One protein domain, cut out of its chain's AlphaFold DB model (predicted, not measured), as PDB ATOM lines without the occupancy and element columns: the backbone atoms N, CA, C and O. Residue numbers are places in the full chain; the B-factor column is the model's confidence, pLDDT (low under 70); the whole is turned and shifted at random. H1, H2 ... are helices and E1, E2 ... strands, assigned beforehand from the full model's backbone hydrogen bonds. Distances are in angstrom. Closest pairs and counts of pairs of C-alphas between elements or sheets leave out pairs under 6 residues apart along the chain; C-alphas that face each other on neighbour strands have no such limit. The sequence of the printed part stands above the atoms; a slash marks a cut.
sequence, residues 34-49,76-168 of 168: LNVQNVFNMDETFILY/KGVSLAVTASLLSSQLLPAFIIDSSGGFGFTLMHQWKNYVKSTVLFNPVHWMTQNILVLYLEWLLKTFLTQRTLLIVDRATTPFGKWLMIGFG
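This is residues 34 to 49 and 76 to 168 of the 168 residues of an uncharacterized protein of Spongospora subterranea (UniProt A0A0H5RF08). What is the main picture? A strongly twisted sheet of five strands curls like part of a barrel round one helix, H2, with small H1 beside its E4 edge and small H3 packed on residues 129 to 132 of H2. What is it made of? The printed part has 109 residues, with named elements in the order E1 E2 E3 H1 E4 H2 E5 H3; the sheet, E4 E3 E2 E1 E5, is mixed, and the class is mixed, helices and strands. It is compact, with a radius of gyration of the C-alphas of 14.4 A and spans of 44 by 32 by 25 A.

How do the strands pair? E2, residues 77 to 85, is antiparallel to E1, residues 38 to 48, with N 80 and O 45 2.8 A apart, and forms a hairpin with E3, residues 95 to 98, with N 97 and O 79 2.8 A apart. The edge strands are parallel to their neighbours: E5, residues 148 to 152, to E1, with N 40 and O 149 2.8 A apart, and E4, residues 118 to 121, to E3, with N 96 and O 118 2.8 A apart. Which helices are on the sheet? H2, residues 129 to 142, is on one face, giving two layers, helix and sheet; its closest C-alpha pair with E3 is Tyr 135 and Phe 95, 7.2 A. H1, residues 106 to 111, only grazes the sheet, and E3, H1, E4 form a strand-helix-strand unit, parallel neighbour strands with a helix between, its crossover right-handed. Where is H3, residues 156 to 159? It touches H2, whose residues 129 to 132 alone take part; the closest C-alphas are those of Pro 158 and Gln 129, 4.3 A. H1 and H2 have every O i to N i+4 pair within hydrogen-bond range, and H3 is too short for one.

Where does E1 begin? C-alpha 38 is at (-18.121, -21.295, 9.999), and E1 is 30.8 A long, E2 25.3 A. Where is H2? It runs 20.0 A from C-alpha 129 at (0.203, -18.141, -3.586).

Is anything missing? Residues 50 to 75 are not printed, and C-alphas 49 and 76 are 6.3 A apart; of the links printed whole, none is long. Where is confidence low? Residues 100 to 106, 125 and 154 to 168 have pLDDT under 70.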
ATOM      1  N   LEU A  34     -12.836 -28.715  17.210       79.50
ATOM      2  CA  LEU A  34     -12.221 -27.393  17.180       79.50
ATOM      3  C   LEU A  34     -13.232 -26.257  17.409       79.50
ATOM      4  O   LEU A  34     -12.852 -25.079  17.407       79.50
ATOM      5  N   ASN A  35     -14.498 -26.605  17.668       86.00
ATOM      6  CA  ASN A  35     -15.616 -25.689  17.884       86.00
ATOM      7  C   ASN A  35     -15.723 -24.634  16.767       86.00
ATOM      8  O   ASN A  35     -15.703 -23.425  17.011       86.00
ATOM      9  N   VAL A  36     -15.730 -25.109  15.521       84.06
ATOM     10  CA  VAL A  36     -15.823 -24.271  14.324       84.06
ATOM     11  C   VAL A  36     -17.215 -23.654  14.225       84.06
ATOM     12  O   VAL A  36     -18.222 -24.344  14.339       84.06
ATOM     13  N   GLN A  37     -17.258 -22.350  13.967       87.06
ATOM     14  CA  GLN A  37     -18.493 -21.579  13.816       87.06
ATOM     15  C   GLN A  37     -18.873 -21.382  12.349       87.06
ATOM     16  O   GLN A  37     -20.055 -21.259  12.051       87.06
ATOM     17  N   ASN A  38     -17.894 -21.400  11.438       87.00
ATOM     18  CA  ASN A  38     -18.121 -21.295   9.999       87.00
ATOM     19  C   ASN A  38     -17.424 -22.418   9.245       87.00
ATOM     20  O   ASN A  38     -16.226 -22.637   9.429       87.00
ATOM     21  N   VAL A  39     -18.140 -23.065   8.331       88.44
ATOM     22  CA  VAL A  39     -17.553 -24.023   7.392       88.44
ATOM     23  C   VAL A  39     -17.774 -23.509   5.979       88.44
ATOM     24  O   VAL A  39     -18.916 -23.369   5.542       88.44
ATOM     25  N   PHE A  40     -16.681 -23.244   5.273       89.31
ATOM     26  CA  PHE A  40     -16.695 -22.776   3.897       89.31
ATOM     27  C   PHE A  40     -16.080 -23.807   2.964       89.31
ATOM     28  O   PHE A  40     -15.059 -24.409   3.291       89.31
ATOM     29  N   ASN A  41     -16.671 -23.962   1.786       89.56
ATOM     30  CA  ASN A  41     -16.040 -24.606   0.644       89.56
ATOM     31  C   ASN A  41     -15.669 -23.531  -0.377       89.56
ATOM     32  O   ASN A  41     -16.502 -22.674  -0.670       89.56
ATOM     33  N   MET A  42     -14.446 -23.558  -0.894       89.38
ATOM     34  CA  MET A  42     -13.990 -22.621  -1.918       89.38
ATOM     35  C   MET A  42     -13.416 -23.358  -3.116       89.38
ATOM     36  O   MET A  42     -12.674 -24.326  -2.953       89.38
ATOM     37  N   ASP A  43     -13.748 -22.851  -4.298       88.25
ATOM     38  CA  ASP A  43     -13.172 -23.293  -5.561       88.25
ATOM     39  C   ASP A  43     -12.851 -22.096  -6.471       88.25
ATOM     40  O   ASP A  43     -13.424 -21.009  -6.319       88.25
ATOM     41  N   GLU A  44     -11.930 -22.297  -7.415       86.81
ATOM     42  CA  GLU A  44     -11.570 -21.310  -8.434       86.81
ATOM     43  C   GLU A  44     -12.264 -21.637  -9.759       86.81
ATOM     44  O   GLU A  44     -12.219 -22.758 -10.260       86.81
ATOM     45  N   THR A  45     -12.877 -20.633 -10.380       87.19
ATOM     46  CA  THR A  45     -13.439 -20.765 -11.725       87.19
ATOM     47  C   THR A  45     -13.095 -19.565 -12.589       87.19
ATOM     48  O   THR A  45     -12.910 -18.458 -12.087       87.19
ATOM     49  N   PHE A  46     -13.023 -19.766 -13.902       86.12
ATOM     50  CA  PHE A  46     -12.723 -18.712 -14.861       86.12
ATOM     51  C   PHE A  46     -13.969 -18.343 -15.665       86.12
ATOM     52  O   PHE A  46     -14.598 -19.203 -16.286       86.12
ATOM     53  N   ILE A  47     -14.309 -17.053 -15.687       85.06
ATOM     54  CA  ILE A  47     -15.427 -16.514 -16.464       85.06
ATOM     55  C   ILE A  47     -14.894 -15.651 -17.601       85.06
ATOM     56  O   ILE A  47     -14.200 -14.658 -17.384       85.06
ATOM     57  N   LEU A  48     -15.275 -15.998 -18.830       80.88
ATOM     58  CA  LEU A  48     -15.005 -15.188 -20.015       80.88
ATOM     59  C   LEU A  48     -15.868 -13.923 -20.011       80.88
ATOM     60  O   LEU A  48     -17.074 -13.992 -19.781       80.88
ATOM     61  N   TYR A  49     -15.273 -12.774 -20.350       74.50
ATOM     62  CA  TYR A  49     -16.023 -11.515 -20.487       74.50
ATOM     63  C   TYR A  49     -17.096 -11.582 -21.570       74.50
ATOM     64  O   TYR A  49     -18.148 -10.955 -21.465       74.50
ATOM     65  N   LYS A  76      -9.309 -13.921 -22.288       72.75
ATOM     66  CA  LYS A  76      -9.953 -12.657 -21.884       72.75
ATOM     67  C   LYS A  76     -11.146 -12.925 -20.967       72.75
ATOM     68  O   LYS A  76     -12.270 -13.136 -21.422       72.75
ATOM     69  N   GLY A  77     -10.884 -12.866 -19.673       78.44
ATOM     70  CA  GLY A  77     -11.866 -13.081 -18.623       78.44
ATOM     71  C   GLY A  77     -11.285 -12.762 -17.253       78.44
ATOM     72  O   GLY A  77     -10.217 -12.154 -17.153       78.44
ATOM     73  N   VAL A  78     -11.988 -13.206 -16.217       86.38
ATOM     74  CA  VAL A  78     -11.581 -13.087 -14.814       86.38
ATOM     75  C   VAL A  78     -11.604 -14.445 -14.140       86.38
ATOM     76  O   VAL A  78     -12.486 -15.262 -14.411       86.38
ATOM     77  N   SER A  79     -10.667 -14.659 -13.223       89.31
ATOM     78  CA  SER A  79     -10.775 -15.748 -12.258       89.31
ATOM     79  C   SER A  79     -11.611 -15.299 -11.070       89.31
ATOM     80  O   SER A  79     -11.535 -14.153 -10.626       89.31
ATOM     81  N   LEU A  80     -12.411 -16.212 -10.541       90.38
ATOM     82  CA  LEU A  80     -13.236 -16.025  -9.362       90.38
ATOM     83  C   LEU A  80     -12.874 -17.092  -8.338       90.38
ATOM     84  O   LEU A  80     -12.955 -18.277  -8.649       90.38
ATOM     85  N   ALA A  81     -12.565 -16.678  -7.112       91.56
ATOM     86  CA  ALA A  81     -12.682 -17.566  -5.966       91.56
ATOM     87  C   ALA A  81     -14.131 -17.494  -5.469       91.56
ATOM     88  O   ALA A  81     -14.606 -16.437  -5.034       91.56
ATOM     89  N   VAL A  82     -14.844 -18.610  -5.595       92.19
ATOM     90  CA  VAL A  82     -16.242 -18.739  -5.184       92.19
ATOM     91  C   VAL A  82     -16.279 -19.490  -3.870       92.19
ATOM     92  O   VAL A  82     -15.835 -20.632  -3.793       92.19
ATOM     93  N   THR A  83     -16.841 -18.857  -2.843       93.12
ATOM     94  CA  THR A  83     -16.874 -19.415  -1.491       93.12
ATOM     95  C   THR A  83     -18.309 -19.627  -1.048       93.12
ATOM     96  O   THR A  83     -19.093 -18.682  -0.971       93.12
ATOM     97  N   ALA A  84     -18.652 -20.870  -0.733       93.12
ATOM     98  CA  ALA A  84     -19.961 -21.267  -0.248       93.12
ATOM     99  C   ALA A  84     -19.900 -21.598   1.243       93.12
ATOM    100  O   ALA A  84     -19.090 -22.416   1.680       93.12
ATOM    101  N   SER A  85     -20.788 -20.990   2.024       90.88
ATOM    102  CA  SER A  85     -21.073 -21.404   3.395       90.88
ATOM    103  C   SER A  85     -21.861 -22.703   3.383       90.88
ATOM    104  O   SER A  85     -22.974 -22.750   2.862       90.88
ATOM    105  N   LEU A  86     -21.310 -23.745   4.000       86.44
ATOM    106  CA  LEU A  86     -21.995 -25.030   4.136       86.44
ATOM    107  C   LEU A  86     -23.034 -25.023   5.263       86.44
ATOM    108  O   LEU A  86     -23.928 -25.861   5.265       86.44
ATOM    109  N   LEU A  87     -22.930 -24.088   6.212       85.06
ATOM    110  CA  LEU A  87     -23.863 -23.990   7.340       85.06
ATOM    111  C   LEU A  87     -25.088 -23.133   7.017       85.06
ATOM    112  O   LEU A  87     -26.180 -23.428   7.491       85.06
ATOM    113  N   SER A  88     -24.914 -22.078   6.217       86.75
ATOM    114  CA  SER A  88     -26.010 -21.173   5.838       86.75
ATOM    115  C   SER A  88     -26.509 -21.371   4.407       86.75
ATOM    116  O   SER A  88     -27.470 -20.715   4.018       86.75
ATOM    117  N   SER A  89     -25.879 -22.251   3.621       88.25
ATOM    118  CA  SER A  89     -26.215 -22.489   2.208       88.25
ATOM    119  C   SER A  89     -26.211 -21.206   1.363       88.25
ATOM    120  O   SER A  89     -27.027 -21.035   0.460       88.25
ATOM    121  N   GLN A  90     -25.296 -20.284   1.671       91.75
ATOM    122  CA  GLN A  90     -25.153 -19.001   0.986       91.75
ATOM    123  C   GLN A  90     -23.766 -18.862   0.369       91.75
ATOM    124  O   GLN A  90     -22.767 -19.289   0.950       91.75
ATOM    125  N   LEU A  91     -23.708 -18.215  -0.792       92.06
ATOM    126  CA  LEU A  91     -22.450 -17.756  -1.365       92.06
ATOM    127  C   LEU A  91     -21.994 -16.489  -0.643       92.06
ATOM    128  O   LEU A  91     -22.783 -15.568  -0.424       92.06
ATOM    129  N   LEU A  92     -20.711 -16.439  -0.302       93.12
ATOM    130  CA  LEU A  92     -20.065 -15.194   0.088       93.12
ATOM    131  C   LEU A  92     -19.903 -14.283  -1.138       93.12
ATOM    132  O   LEU A  92     -19.937 -14.766  -2.278       93.12
ATOM    133  N   PRO A  93     -19.697 -12.969  -0.932       92.75
ATOM    134  CA  PRO A  93     -19.277 -12.080  -2.006       92.75
ATOM    135  C   PRO A  93     -18.092 -12.670  -2.775       92.75
ATOM    136  O   PRO A  93     -17.148 -13.178  -2.171       92.75
ATOM    137  N   ALA A  94     -18.149 -12.606  -4.104       89.56
ATOM    138  CA  ALA A  94     -17.105 -13.177  -4.943       89.56
ATOM    139  C   ALA A  94     -15.747 -12.503  -4.685       89.56
ATOM    140  O   ALA A  94     -15.663 -11.295  -4.441       89.56
ATOM    141  N   PHE A  95     -14.679 -13.283  -4.800       91.62
ATOM    142  CA  PHE A  95     -13.322 -12.759  -4.796       91.62
ATOM    143  C   PHE A  95     -12.781 -12.787  -6.228       91.62
ATOM    144  O   PHE A  95     -12.431 -13.838  -6.759       91.62
ATOM    145  N   ILE A  96     -12.794 -11.628  -6.880       91.12
ATOM    146  CA  ILE A  96     -12.526 -11.457  -8.308       91.12
ATOM    147  C   ILE A  96     -11.039 -11.167  -8.517       91.12
ATOM    148  O   ILE A  96     -10.483 -10.270  -7.886       91.12
ATOM    149  N   ILE A  97     -10.410 -11.900  -9.435       88.69
ATOM    150  CA  ILE A  97      -9.013 -11.746  -9.845       88.69
ATOM    151  C   ILE A  97      -9.005 -11.380 -11.332       88.69
ATOM    152  O   ILE A  97      -9.299 -12.211 -12.194       88.69
ATOM    153  N   ASP A  98      -8.661 -10.132 -11.639       85.81
ATOM    154  CA  ASP A  98      -8.585  -9.624 -13.009       85.81
ATOM    155  C   ASP A  98      -7.133  -9.332 -13.414       85.81
ATOM    156  O   ASP A  98      -6.341  -8.789 -12.647       85.81
ATOM    157  N   SER A  99      -6.784  -9.673 -14.653       75.50
ATOM    158  CA  SER A  99      -5.461  -9.414 -15.240       75.50
ATOM    159  C   SER A  99      -5.396  -8.154 -16.097       75.50
ATOM    160  O   SER A  99      -4.313  -7.660 -16.402       75.50
ATOM    161  N   SER A 100      -6.553  -7.594 -16.448       64.94
ATOM    162  CA  SER A 100      -6.701  -6.550 -17.468       64.94
ATOM    163  C   SER A 100      -6.306  -5.156 -16.978       64.94
ATOM    164  O   SER A 100      -6.200  -4.228 -17.777       64.94
ATOM    165  N   GLY A 101      -6.126  -4.996 -15.664       58.03
ATOM    166  CA  GLY A 101      -5.891  -3.703 -15.035       58.03
ATOM    167  C   GLY A 101      -4.428  -3.373 -14.789       58.03
ATOM    168  O   GLY A 101      -4.067  -2.222 -14.934       58.03
ATOM    169  N   GLY A 102      -3.574  -4.328 -14.417       57.75
ATOM    170  CA  GLY A 102      -2.338  -3.995 -13.699       57.75
ATOM    171  C   GLY A 102      -2.631  -3.347 -12.331       57.75
ATOM    172  O   GLY A 102      -3.648  -2.680 -12.120       57.75
ATOM    173  N   PHE A 103      -1.748  -3.542 -11.357       57.91
ATOM    174  CA  PHE A 103      -1.925  -2.942 -10.033       57.91
ATOM    175  C   PHE A 103      -1.716  -1.416 -10.090       57.91
ATOM    176  O   PHE A 103      -0.695  -0.963 -10.602       57.91
ATOM    177  N   GLY A 104      -2.667  -0.625  -9.576       59.16
ATOM    178  CA  GLY A 104      -2.563   0.843  -9.509       59.16
ATOM    179  C   GLY A 104      -2.965   1.618 -10.773       59.16
ATOM    180  O   GLY A 104      -2.693   2.810 -10.864       59.16
ATOM    181  N   PHE A 105      -3.609   0.976 -11.749       69.38
ATOM    182  CA  PHE A 105      -4.023   1.618 -13.005       69.38
ATOM    183  C   PHE A 105      -5.500   2.051 -13.008       69.38
ATOM    184  O   PHE A 105      -6.263   1.808 -12.070       69.38
ATOM    185  N   THR A 106      -5.930   2.666 -14.117       69.06
ATOM    186  CA  THR A 106      -7.271   3.230 -14.348       69.06
ATOM    187  C   THR A 106      -8.415   2.293 -13.972       69.06
ATOM    188  O   THR A 106      -9.384   2.742 -13.363       69.06
ATOM    189  N   LEU A 107      -8.309   0.998 -14.287       71.38
ATOM    190  CA  LEU A 107      -9.368   0.041 -13.969       71.38
ATOM    191  C   LEU A 107      -9.510  -0.120 -12.447       71.38
ATOM    192  O   LEU A 107     -10.601   0.043 -11.917       71.38
ATOM    193  N   MET A 108      -8.411  -0.283 -11.707       72.44
ATOM    194  CA  MET A 108      -8.451  -0.317 -10.239       72.44
ATOM    195  C   MET A 108      -9.091   0.944  -9.644       72.44
ATOM    196  O   MET A 108      -9.900   0.854  -8.719       72.44
ATOM    197  N   HIS A 109      -8.803   2.118 -10.211       76.06
ATOM    198  CA  HIS A 109      -9.435   3.366  -9.781       76.06
ATOM    199  C   HIS A 109     -10.941   3.419 -10.058       76.06
ATOM    200  O   HIS A 109     -11.674   3.991  -9.252       76.06
ATOM    201  N   GLN A 110     -11.418   2.824 -11.153       79.06
ATOM    202  CA  GLN A 110     -12.850   2.735 -11.456       79.06
ATOM    203  C   GLN A 110     -13.581   1.807 -10.478       79.06
ATOM    204  O   GLN A 110     -14.699   2.103 -10.063       79.06
ATOM    205  N   TRP A 111     -12.924   0.728 -10.052       80.38
ATOM    206  CA  TRP A 111     -13.485  -0.248  -9.116       80.38
ATOM    207  C   TRP A 111     -13.328   0.139  -7.639       80.38
ATOM    208  O   TRP A 111     -13.893  -0.531  -6.781       80.38
ATOM    209  N   LYS A 112     -12.640   1.243  -7.316       79.19
ATOM    210  CA  LYS A 112     -12.340   1.643  -5.925       79.19
ATOM    211  C   LYS A 112     -13.570   1.776  -5.012       79.19
ATOM    212  O   LYS A 112     -13.457   1.588  -3.810       79.19
ATOM    213  N   ASN A 113     -14.724   2.127  -5.585       84.25
ATOM    214  CA  ASN A 113     -15.982   2.330  -4.857       84.25
ATOM    215  C   ASN A 113     -16.941   1.132  -4.986       84.25
ATOM    216  O   ASN A 113     -18.077   1.196  -4.519       84.25
ATOM    217  N   TYR A 114     -16.534   0.055  -5.661       84.62
ATOM    218  CA  TYR A 114     -17.349  -1.142  -5.793       84.62
ATOM    219  C   TYR A 114     -17.271  -1.964  -4.504       84.62
ATOM    220  O   TYR A 114     -16.204  -2.420  -4.111       84.62
ATOM    221  N   VAL A 115     -18.416  -2.155  -3.848       84.38
ATOM    222  CA  VAL A 115     -18.491  -2.778  -2.512       84.38
ATOM    223  C   VAL A 115     -19.162  -4.152  -2.502       84.38
ATOM    224  O   VAL A 115     -19.186  -4.818  -1.474       84.38
ATOM    225  N   LYS A 116     -19.734  -4.594  -3.630       87.06
ATOM    226  CA  LYS A 116     -20.496  -5.855  -3.684       87.06
ATOM    227  C   LYS A 116     -19.607  -7.099  -3.701       87.06
ATOM    228  O   LYS A 116     -20.105  -8.201  -3.491       87.06
ATOM    229  N   SER A 117     -18.331  -6.961  -4.041       88.69
ATOM    230  CA  SER A 117     -17.366  -8.063  -4.122       88.69
ATOM    231  C   SER A 117     -15.957  -7.497  -3.981       88.69
ATOM    232  O   SER A 117     -15.747  -6.299  -4.187       88.69
ATOM    233  N   THR A 118     -14.991  -8.344  -3.648       89.75
ATOM    234  CA  THR A 118     -13.587  -7.931  -3.590       89.75
ATOM    235  C   THR A 118     -12.954  -8.141  -4.953       89.75
ATOM    236  O   THR A 118     -13.080  -9.218  -5.525       89.75
ATOM    237  N   VAL A 119     -12.291  -7.111  -5.481       88.25
ATOM    238  CA  VAL A 119     -11.634  -7.151  -6.794       88.25
ATOM    239  C   VAL A 119     -10.147  -6.896  -6.612       88.25
ATOM    240  O   VAL A 119      -9.752  -5.855  -6.087       88.25
ATOM    241  N   LEU A 120      -9.327  -7.847  -7.049       86.44
ATOM    242  CA  LEU A 120      -7.878  -7.736  -7.093       86.44
ATOM    243  C   LEU A 120      -7.383  -7.770  -8.531       86.44
ATOM    244  O   LEU A 120      -7.886  -8.517  -9.369       86.44
ATOM    245  N   PHE A 121      -6.338  -6.987  -8.785       82.31
ATOM    246  CA  PHE A 121      -5.675  -6.937 -10.078       82.31
ATOM    247  C   PHE A 121      -4.335  -7.666  -9.988       82.31
ATOM    248  O   PHE A 121      -3.440  -7.228  -9.264       82.31
ATOM    249  N   ASN A 122      -4.202  -8.780 -10.706       79.50
ATOM    250  CA  ASN A 122      -3.004  -9.616 -10.728       79.50
ATOM    251  C   ASN A 122      -2.556  -9.835 -12.182       79.50
ATOM    252  O   ASN A 122      -3.358 -10.322 -12.975       79.50
ATOM    253  N   PRO A 123      -1.293  -9.549 -12.561       73.12
ATOM    254  CA  PRO A 123      -0.810  -9.782 -13.929       73.12
ATOM    255  C   PRO A 123      -1.008 -11.224 -14.418       73.12
ATOM    256  O   PRO A 123      -1.174 -11.470 -15.612       73.12
ATOM    257  N   VAL A 124      -1.011 -12.182 -13.489       73.00
ATOM    258  CA  VAL A 124      -1.378 -13.572 -13.753       73.00
ATOM    259  C   VAL A 124      -2.875 -13.733 -13.473       73.00
ATOM    260  O   VAL A 124      -3.328 -13.517 -12.355       73.00
ATOM    261  N   HIS A 125      -3.651 -14.143 -14.472       69.44
ATOM    262  CA  HIS A 125      -5.110 -14.322 -14.393       69.44
ATOM    263  C   HIS A 125      -5.566 -15.524 -13.541       69.44
ATOM    264  O   HIS A 125      -6.651 -16.029 -13.768       69.44
ATOM    265  N   TRP A 126      -4.741 -15.998 -12.605       77.12
ATOM    266  CA  TRP A 126      -5.002 -17.169 -11.761       77.12
ATOM    267  C   TRP A 126      -4.686 -16.866 -10.299       77.12
ATOM    268  O   TRP A 126      -3.903 -15.952  -9.997       77.12
ATOM    269  N   MET A 127      -5.230 -17.677  -9.391       81.12
ATOM    270  CA  MET A 127      -4.864 -17.646  -7.980       81.12
ATOM    271  C   MET A 127      -3.412 -18.112  -7.771       81.12
ATOM    272  O   MET A 127      -3.081 -19.297  -7.768       81.12
ATOM    273  N   THR A 128      -2.510 -17.151  -7.570       83.25
ATOM    274  CA  THR A 128      -1.139 -17.419  -7.108       83.25
ATOM    275  C   THR A 128      -1.110 -17.583  -5.588       83.25
ATOM    276  O   THR A 128      -2.060 -17.214  -4.897       83.25
ATOM    277  N   GLN A 129       0.009 -18.060  -5.038       82.12
ATOM    278  CA  GLN A 129       0.203 -18.141  -3.586       82.12
ATOM    279  C   GLN A 129      -0.053 -16.804  -2.867       82.12
ATOM    280  O   GLN A 129      -0.696 -16.779  -1.820       82.12
ATOM    281  N   ASN A 130       0.384 -15.681  -3.445       83.06
ATOM    282  CA  ASN A 130       0.158 -14.355  -2.860       83.06
ATOM    283  C   ASN A 130      -1.327 -13.968  -2.881       83.06
ATOM    284  O   ASN A 130      -1.833 -13.408  -1.914       83.06
ATOM    285  N   ILE A 131      -2.039 -14.303  -3.960       86.38
ATOM    286  CA  ILE A 131      -3.482 -14.057  -4.053       86.38
ATOM    287  C   ILE A 131      -4.250 -14.938  -3.068       86.38
ATOM    288  O   ILE A 131      -5.188 -14.451  -2.442       86.38
ATOM    289  N   LEU A 132      -3.824 -16.189  -2.859       86.69
ATOM    290  CA  LEU A 132      -4.405 -17.045  -1.827       86.69
ATOM    291  C   LEU A 132      -4.218 -16.436  -0.429       86.69
ATOM    292  O   LEU A 132      -5.164 -16.426   0.350       86.69
ATOM    293  N   VAL A 133      -3.044 -15.880  -0.113       86.50
ATOM    294  CA  VAL A 133      -2.819 -15.183   1.169       86.50
ATOM    295  C   VAL A 133      -3.777 -13.999   1.333       86.50
ATOM    296  O   VAL A 133      -4.414 -13.887   2.378       86.50
ATOM    297  N   LEU A 134      -3.945 -13.166   0.301       88.56
ATOM    298  CA  LEU A 134      -4.883 -12.036   0.336       88.56
ATOM    299  C   LEU A 134      -6.346 -12.489   0.458       88.56
ATOM    300  O   LEU A 134      -7.128 -11.866   1.173       88.56
ATOM    301  N   TYR A 135      -6.715 -13.588  -0.202       90.88
ATOM    302  CA  TYR A 135      -8.031 -14.209  -0.058       90.88
ATOM    303  C   TYR A 135      -8.266 -14.702   1.378       90.88
ATOM    304  O   TYR A 135      -9.318 -14.442   1.961       90.88
ATOM    305  N   LEU A 136      -7.282 -15.372   1.985       89.19
ATOM    306  CA  LEU A 136      -7.377 -15.833   3.373       89.19
ATOM    307  C   LEU A 136      -7.476 -14.656   4.347       89.19
ATOM    308  O   LEU A 136      -8.272 -14.705   5.281       89.19
ATOM    309  N   GLU A 137      -6.718 -13.585   4.116       89.31
ATOM    310  CA  GLU A 137      -6.809 -12.357   4.902       89.31
ATOM    311  C   GLU A 137      -8.201 -11.716   4.788       89.31
ATOM    312  O   GLU A 137      -8.791 -11.337   5.800       89.31
ATOM    313  N   TRP A 138      -8.758 -11.636   3.577       91.19
ATOM    314  CA  TRP A 138     -10.123 -11.162   3.346       91.19
ATOM    315  C   TRP A 138     -11.164 -12.008   4.089       91.19
ATOM    316  O   TRP A 138     -12.035 -11.464   4.775       91.19
ATOM    317  N   LEU A 139     -11.045 -13.336   4.021       90.50
ATOM    318  CA  LEU A 139     -11.957 -14.253   4.698       90.50
ATOM    319  C   LEU A 139     -11.875 -14.094   6.224       90.50
ATOM    320  O   LEU A 139     -12.903 -14.011   6.895       90.50
ATOM    321  N   LEU A 140     -10.663 -13.983   6.774       88.00
ATOM    322  CA  LEU A 140     -10.441 -13.765   8.205       88.00
ATOM    323  C   LEU A 140     -10.979 -12.410   8.673       88.00
ATOM    324  O   LEU A 140     -11.602 -12.345   9.728       88.00
ATOM    325  N   LYS A 141     -10.798 -11.339   7.892       88.31
ATOM    326  CA  LYS A 141     -11.358 -10.013   8.206       88.31
ATOM    327  C   LYS A 141     -12.883 -10.008   8.202       88.31
ATOM    328  O   LYS A 141     -13.491  -9.312   9.009       88.31
ATOM    329  N   THR A 142     -13.494 -10.799   7.323       88.31
ATOM    330  CA  THR A 142     -14.956 -10.934   7.247       88.31
ATOM    331  C   THR A 142     -15.524 -11.622   8.496       88.31
ATOM    332  O   THR A 142     -16.624 -11.295   8.932       88.31
ATOM    333  N   PHE A 143     -14.752 -12.518   9.122       89.00
ATOM    334  CA  PHE A 143     -15.177 -13.346  10.256       89.00
ATOM    335  C   PHE A 143     -14.180 -13.298  11.432       89.00
ATOM    336  O   PHE A 143     -13.803 -14.332  11.983       89.00
ATOM    337  N   LEU A 144     -13.761 -12.089  11.826       81.88
ATOM    338  CA  LEU A 144     -12.655 -11.825  12.771       81.88
ATOM    339  C   LEU A 144     -12.707 -12.618  14.081       81.88
ATOM    340  O   LEU A 144     -11.678 -13.079  14.571       81.88
ATOM    341  N   THR A 145     -13.892 -12.761  14.664       84.50
ATOM    342  CA  THR A 145     -14.079 -13.407  15.972       84.50
ATOM    343  C   THR A 145     -14.498 -14.866  15.862       84.50
ATOM    344  O   THR A 145     -14.668 -15.529  16.884       84.50
ATOM    345  N   GLN A 146     -14.676 -15.376  14.641       85.69
ATOM    346  CA  GLN A 146     -15.267 -16.685  14.413       85.69
ATOM    347  C   GLN A 146     -14.226 -17.715  13.981       85.69
ATOM    348  O   GLN A 146     -13.407 -17.495  13.085       85.69
ATOM    349  N   ARG A 147     -14.286 -18.899  14.597       85.19
ATOM    350  CA  ARG A 147     -13.465 -20.034  14.164       85.19
ATOM    351  C   ARG A 147     -13.983 -20.540  12.830       85.19
ATOM    352  O   ARG A 147     -15.123 -20.988  12.732       85.19
ATOM    353  N   THR A 148     -13.132 -20.467  11.818       85.62
ATOM    354  CA  THR A 148     -13.508 -20.746  10.438       85.62
ATOM    355  C   THR A 148     -12.724 -21.946   9.923       85.62
ATOM    356  O   THR A 148     -11.508 -22.033  10.087       85.62
ATOM    357  N   LEU A 149     -13.426 -22.881   9.297       85.25
ATOM    358  CA  LEU A 149     -12.866 -23.988   8.539       85.25
ATOM    359  C   LEU A 149     -13.057 -23.690   7.055       85.25
ATOM    360  O   LEU A 149     -14.180 -23.468   6.609       85.25
ATOM    361  N   LEU A 150     -11.960 -23.706   6.303       86.00
ATOM    362  CA  LEU A 150     -11.983 -23.598   4.850       86.00
ATOM    363  C   LEU A 150     -11.596 -24.942   4.234       86.00
ATOM    364  O   LEU A 150     -10.517 -25.473   4.499       86.00
ATOM    365  N   ILE A 151     -12.483 -25.457   3.395       84.62
ATOM    366  CA  ILE A 151     -12.280 -26.617   2.536       84.62
ATOM    367  C   ILE A 151     -11.935 -26.081   1.149       84.62
ATOM    368  O   ILE A 151     -12.607 -25.186   0.640       84.62
ATOM    369  N   VAL A 152     -10.847 -26.582   0.577       80.62
ATOM    370  CA  VAL A 152     -10.294 -26.113  -0.694       80.62
ATOM    371  C   VAL A 152      -9.491 -27.247  -1.322       80.62
ATOM    372  O   VAL A 152      -8.836 -28.007  -0.599       80.62
ATOM    373  N   ASP A 153      -9.545 -27.375  -2.647       74.31
ATOM    374  CA  ASP A 153      -8.721 -28.353  -3.354       74.31
ATOM    375  C   ASP A 153      -7.239 -27.950  -3.320       74.31
ATOM    376  O   ASP A 153      -6.874 -26.775  -3.409       74.31
ATOM    377  N   ARG A 154      -6.352 -28.934  -3.185       65.38
ATOM    378  CA  ARG A 154      -4.912 -28.689  -3.111       65.38
ATOM    379  C   ARG A 154      -4.310 -28.645  -4.511       65.38
ATOM    380  O   ARG A 154      -3.615 -29.567  -4.934       65.38
ATOM    381  N   ALA A 155      -4.499 -27.524  -5.197       64.06
ATOM    382  CA  ALA A 155      -3.755 -27.230  -6.416       64.06
ATOM    383  C   ALA A 155      -2.285 -26.864  -6.104       64.06
ATOM    384  O   ALA A 155      -1.964 -26.249  -5.088       64.06
ATOM    385  N   THR A 156      -1.346 -27.218  -6.979       55.34
ATOM    386  CA  THR A 156       0.088 -26.929  -6.776       55.34
ATOM    387  C   THR A 156       0.409 -25.431  -6.814       55.34
ATOM    388  O   THR A 156       1.272 -24.967  -6.067       55.34
ATOM    389  N   THR A 157      -0.304 -24.662  -7.641       58.94
ATOM    390  CA  THR A 157      -0.051 -23.230  -7.885       58.94
ATOM    391  C   THR A 157      -0.396 -22.319  -6.696       58.94
ATOM    392  O   THR A 157       0.443 -21.486  -6.342       58.94
ATOM    393  N   PRO A 158      -1.558 -22.462  -6.022       55.59
ATOM    394  CA  PRO A 158      -1.902 -21.615  -4.876       55.59
ATOM    395  C   PRO A 158      -1.163 -22.017  -3.590       55.59
ATOM    396  O   PRO A 158      -0.910 -21.177  -2.730       55.59
ATOM    397  N   PHE A 159      -0.795 -23.295  -3.436       53.72
ATOM    398  CA  PHE A 159      -0.260 -23.824  -2.174       53.72
ATOM    399  C   PHE A 159       1.269 -23.903  -2.112       53.72
ATOM    400  O   PHE A 159       1.829 -23.966  -1.013       53.72
ATOM    401  N   GLY A 160       1.958 -23.887  -3.257       52.34
ATOM    402  CA  GLY A 160       3.415 -24.001  -3.311       52.34
ATOM    403  C   GLY A 160       3.951 -25.207  -2.521       52.34
ATOM    404  O   GLY A 160       3.253 -26.192  -2.279       52.34
ATOM    405  N   LYS A 161       5.217 -25.135  -2.095       44.91
ATOM    406  CA  LYS A 161       5.886 -26.222  -1.352       44.91
ATOM    407  C   LYS A 161       5.681 -26.153   0.176       44.91
ATOM    408  O   LYS A 161       5.957 -27.138   0.851       44.91
ATOM    409  N   TRP A 162       5.203 -25.025   0.720       39.50
ATOM    410  CA  TRP A 162       5.354 -24.694   2.153       39.50
ATOM    411  C   TRP A 162       4.165 -23.985   2.824       39.50
ATOM    412  O   TRP A 162       4.331 -23.428   3.907       39.50
ATOM    413  N   LEU A 163       2.962 -23.962   2.244       38.72
ATOM    414  CA  LEU A 163       1.859 -23.225   2.876       38.72
ATOM    415  C   LEU A 163       1.195 -24.022   4.020       38.72
ATOM    416  O   LEU A 163       0.175 -24.695   3.838       38.72
ATOM    417  N   MET A 164       1.784 -23.936   5.214       35.91
ATOM    418  CA  MET A 164       1.171 -24.267   6.506       35.91
ATOM    419  C   MET A 164       0.762 -22.954   7.178       35.91
ATOM    420  O   MET A 164       1.610 -22.247   7.711       35.91
ATOM    421  N   ILE A 165      -0.523 -22.601   7.123       40.19
ATOM    422  CA  ILE A 165      -1.049 -21.411   7.803       40.19
ATOM    423  C   ILE A 165      -1.886 -21.879   8.991       40.19
ATOM    424  O   ILE A 165      -2.982 -22.403   8.813       40.19
ATOM    425  N   GLY A 166      -1.346 -21.690  10.193       32.47
ATOM    426  CA  GLY A 166      -2.082 -21.726  11.449       32.47
ATOM    427  C   GLY A 166      -1.857 -20.396  12.158       32.47
ATOM    428  O   GLY A 166      -0.715 -20.042  12.431       32.47
ATOM    429  N   PHE A 167      -2.930 -19.653  12.420       33.81
ATOM    430  CA  PHE A 167      -2.887 -18.453  13.258       33.81
ATOM    431  C   PHE A 167      -3.671 -18.722  14.544       33.81
ATOM    432  O   PHE A 167      -4.834 -19.157  14.478       33.81
ATOM    433  N   GLY A 168      -2.966 -18.527  15.665       31.98
ATOM    434  CA  GLY A 168      -3.450 -18.655  17.043       31.98
ATOM    435  C   GLY A 168      -4.514 -17.634  17.397       31.98
ATOM    436  O   GLY A 168      -4.550 -16.568  16.746       31.98
TER     437      GLY A 168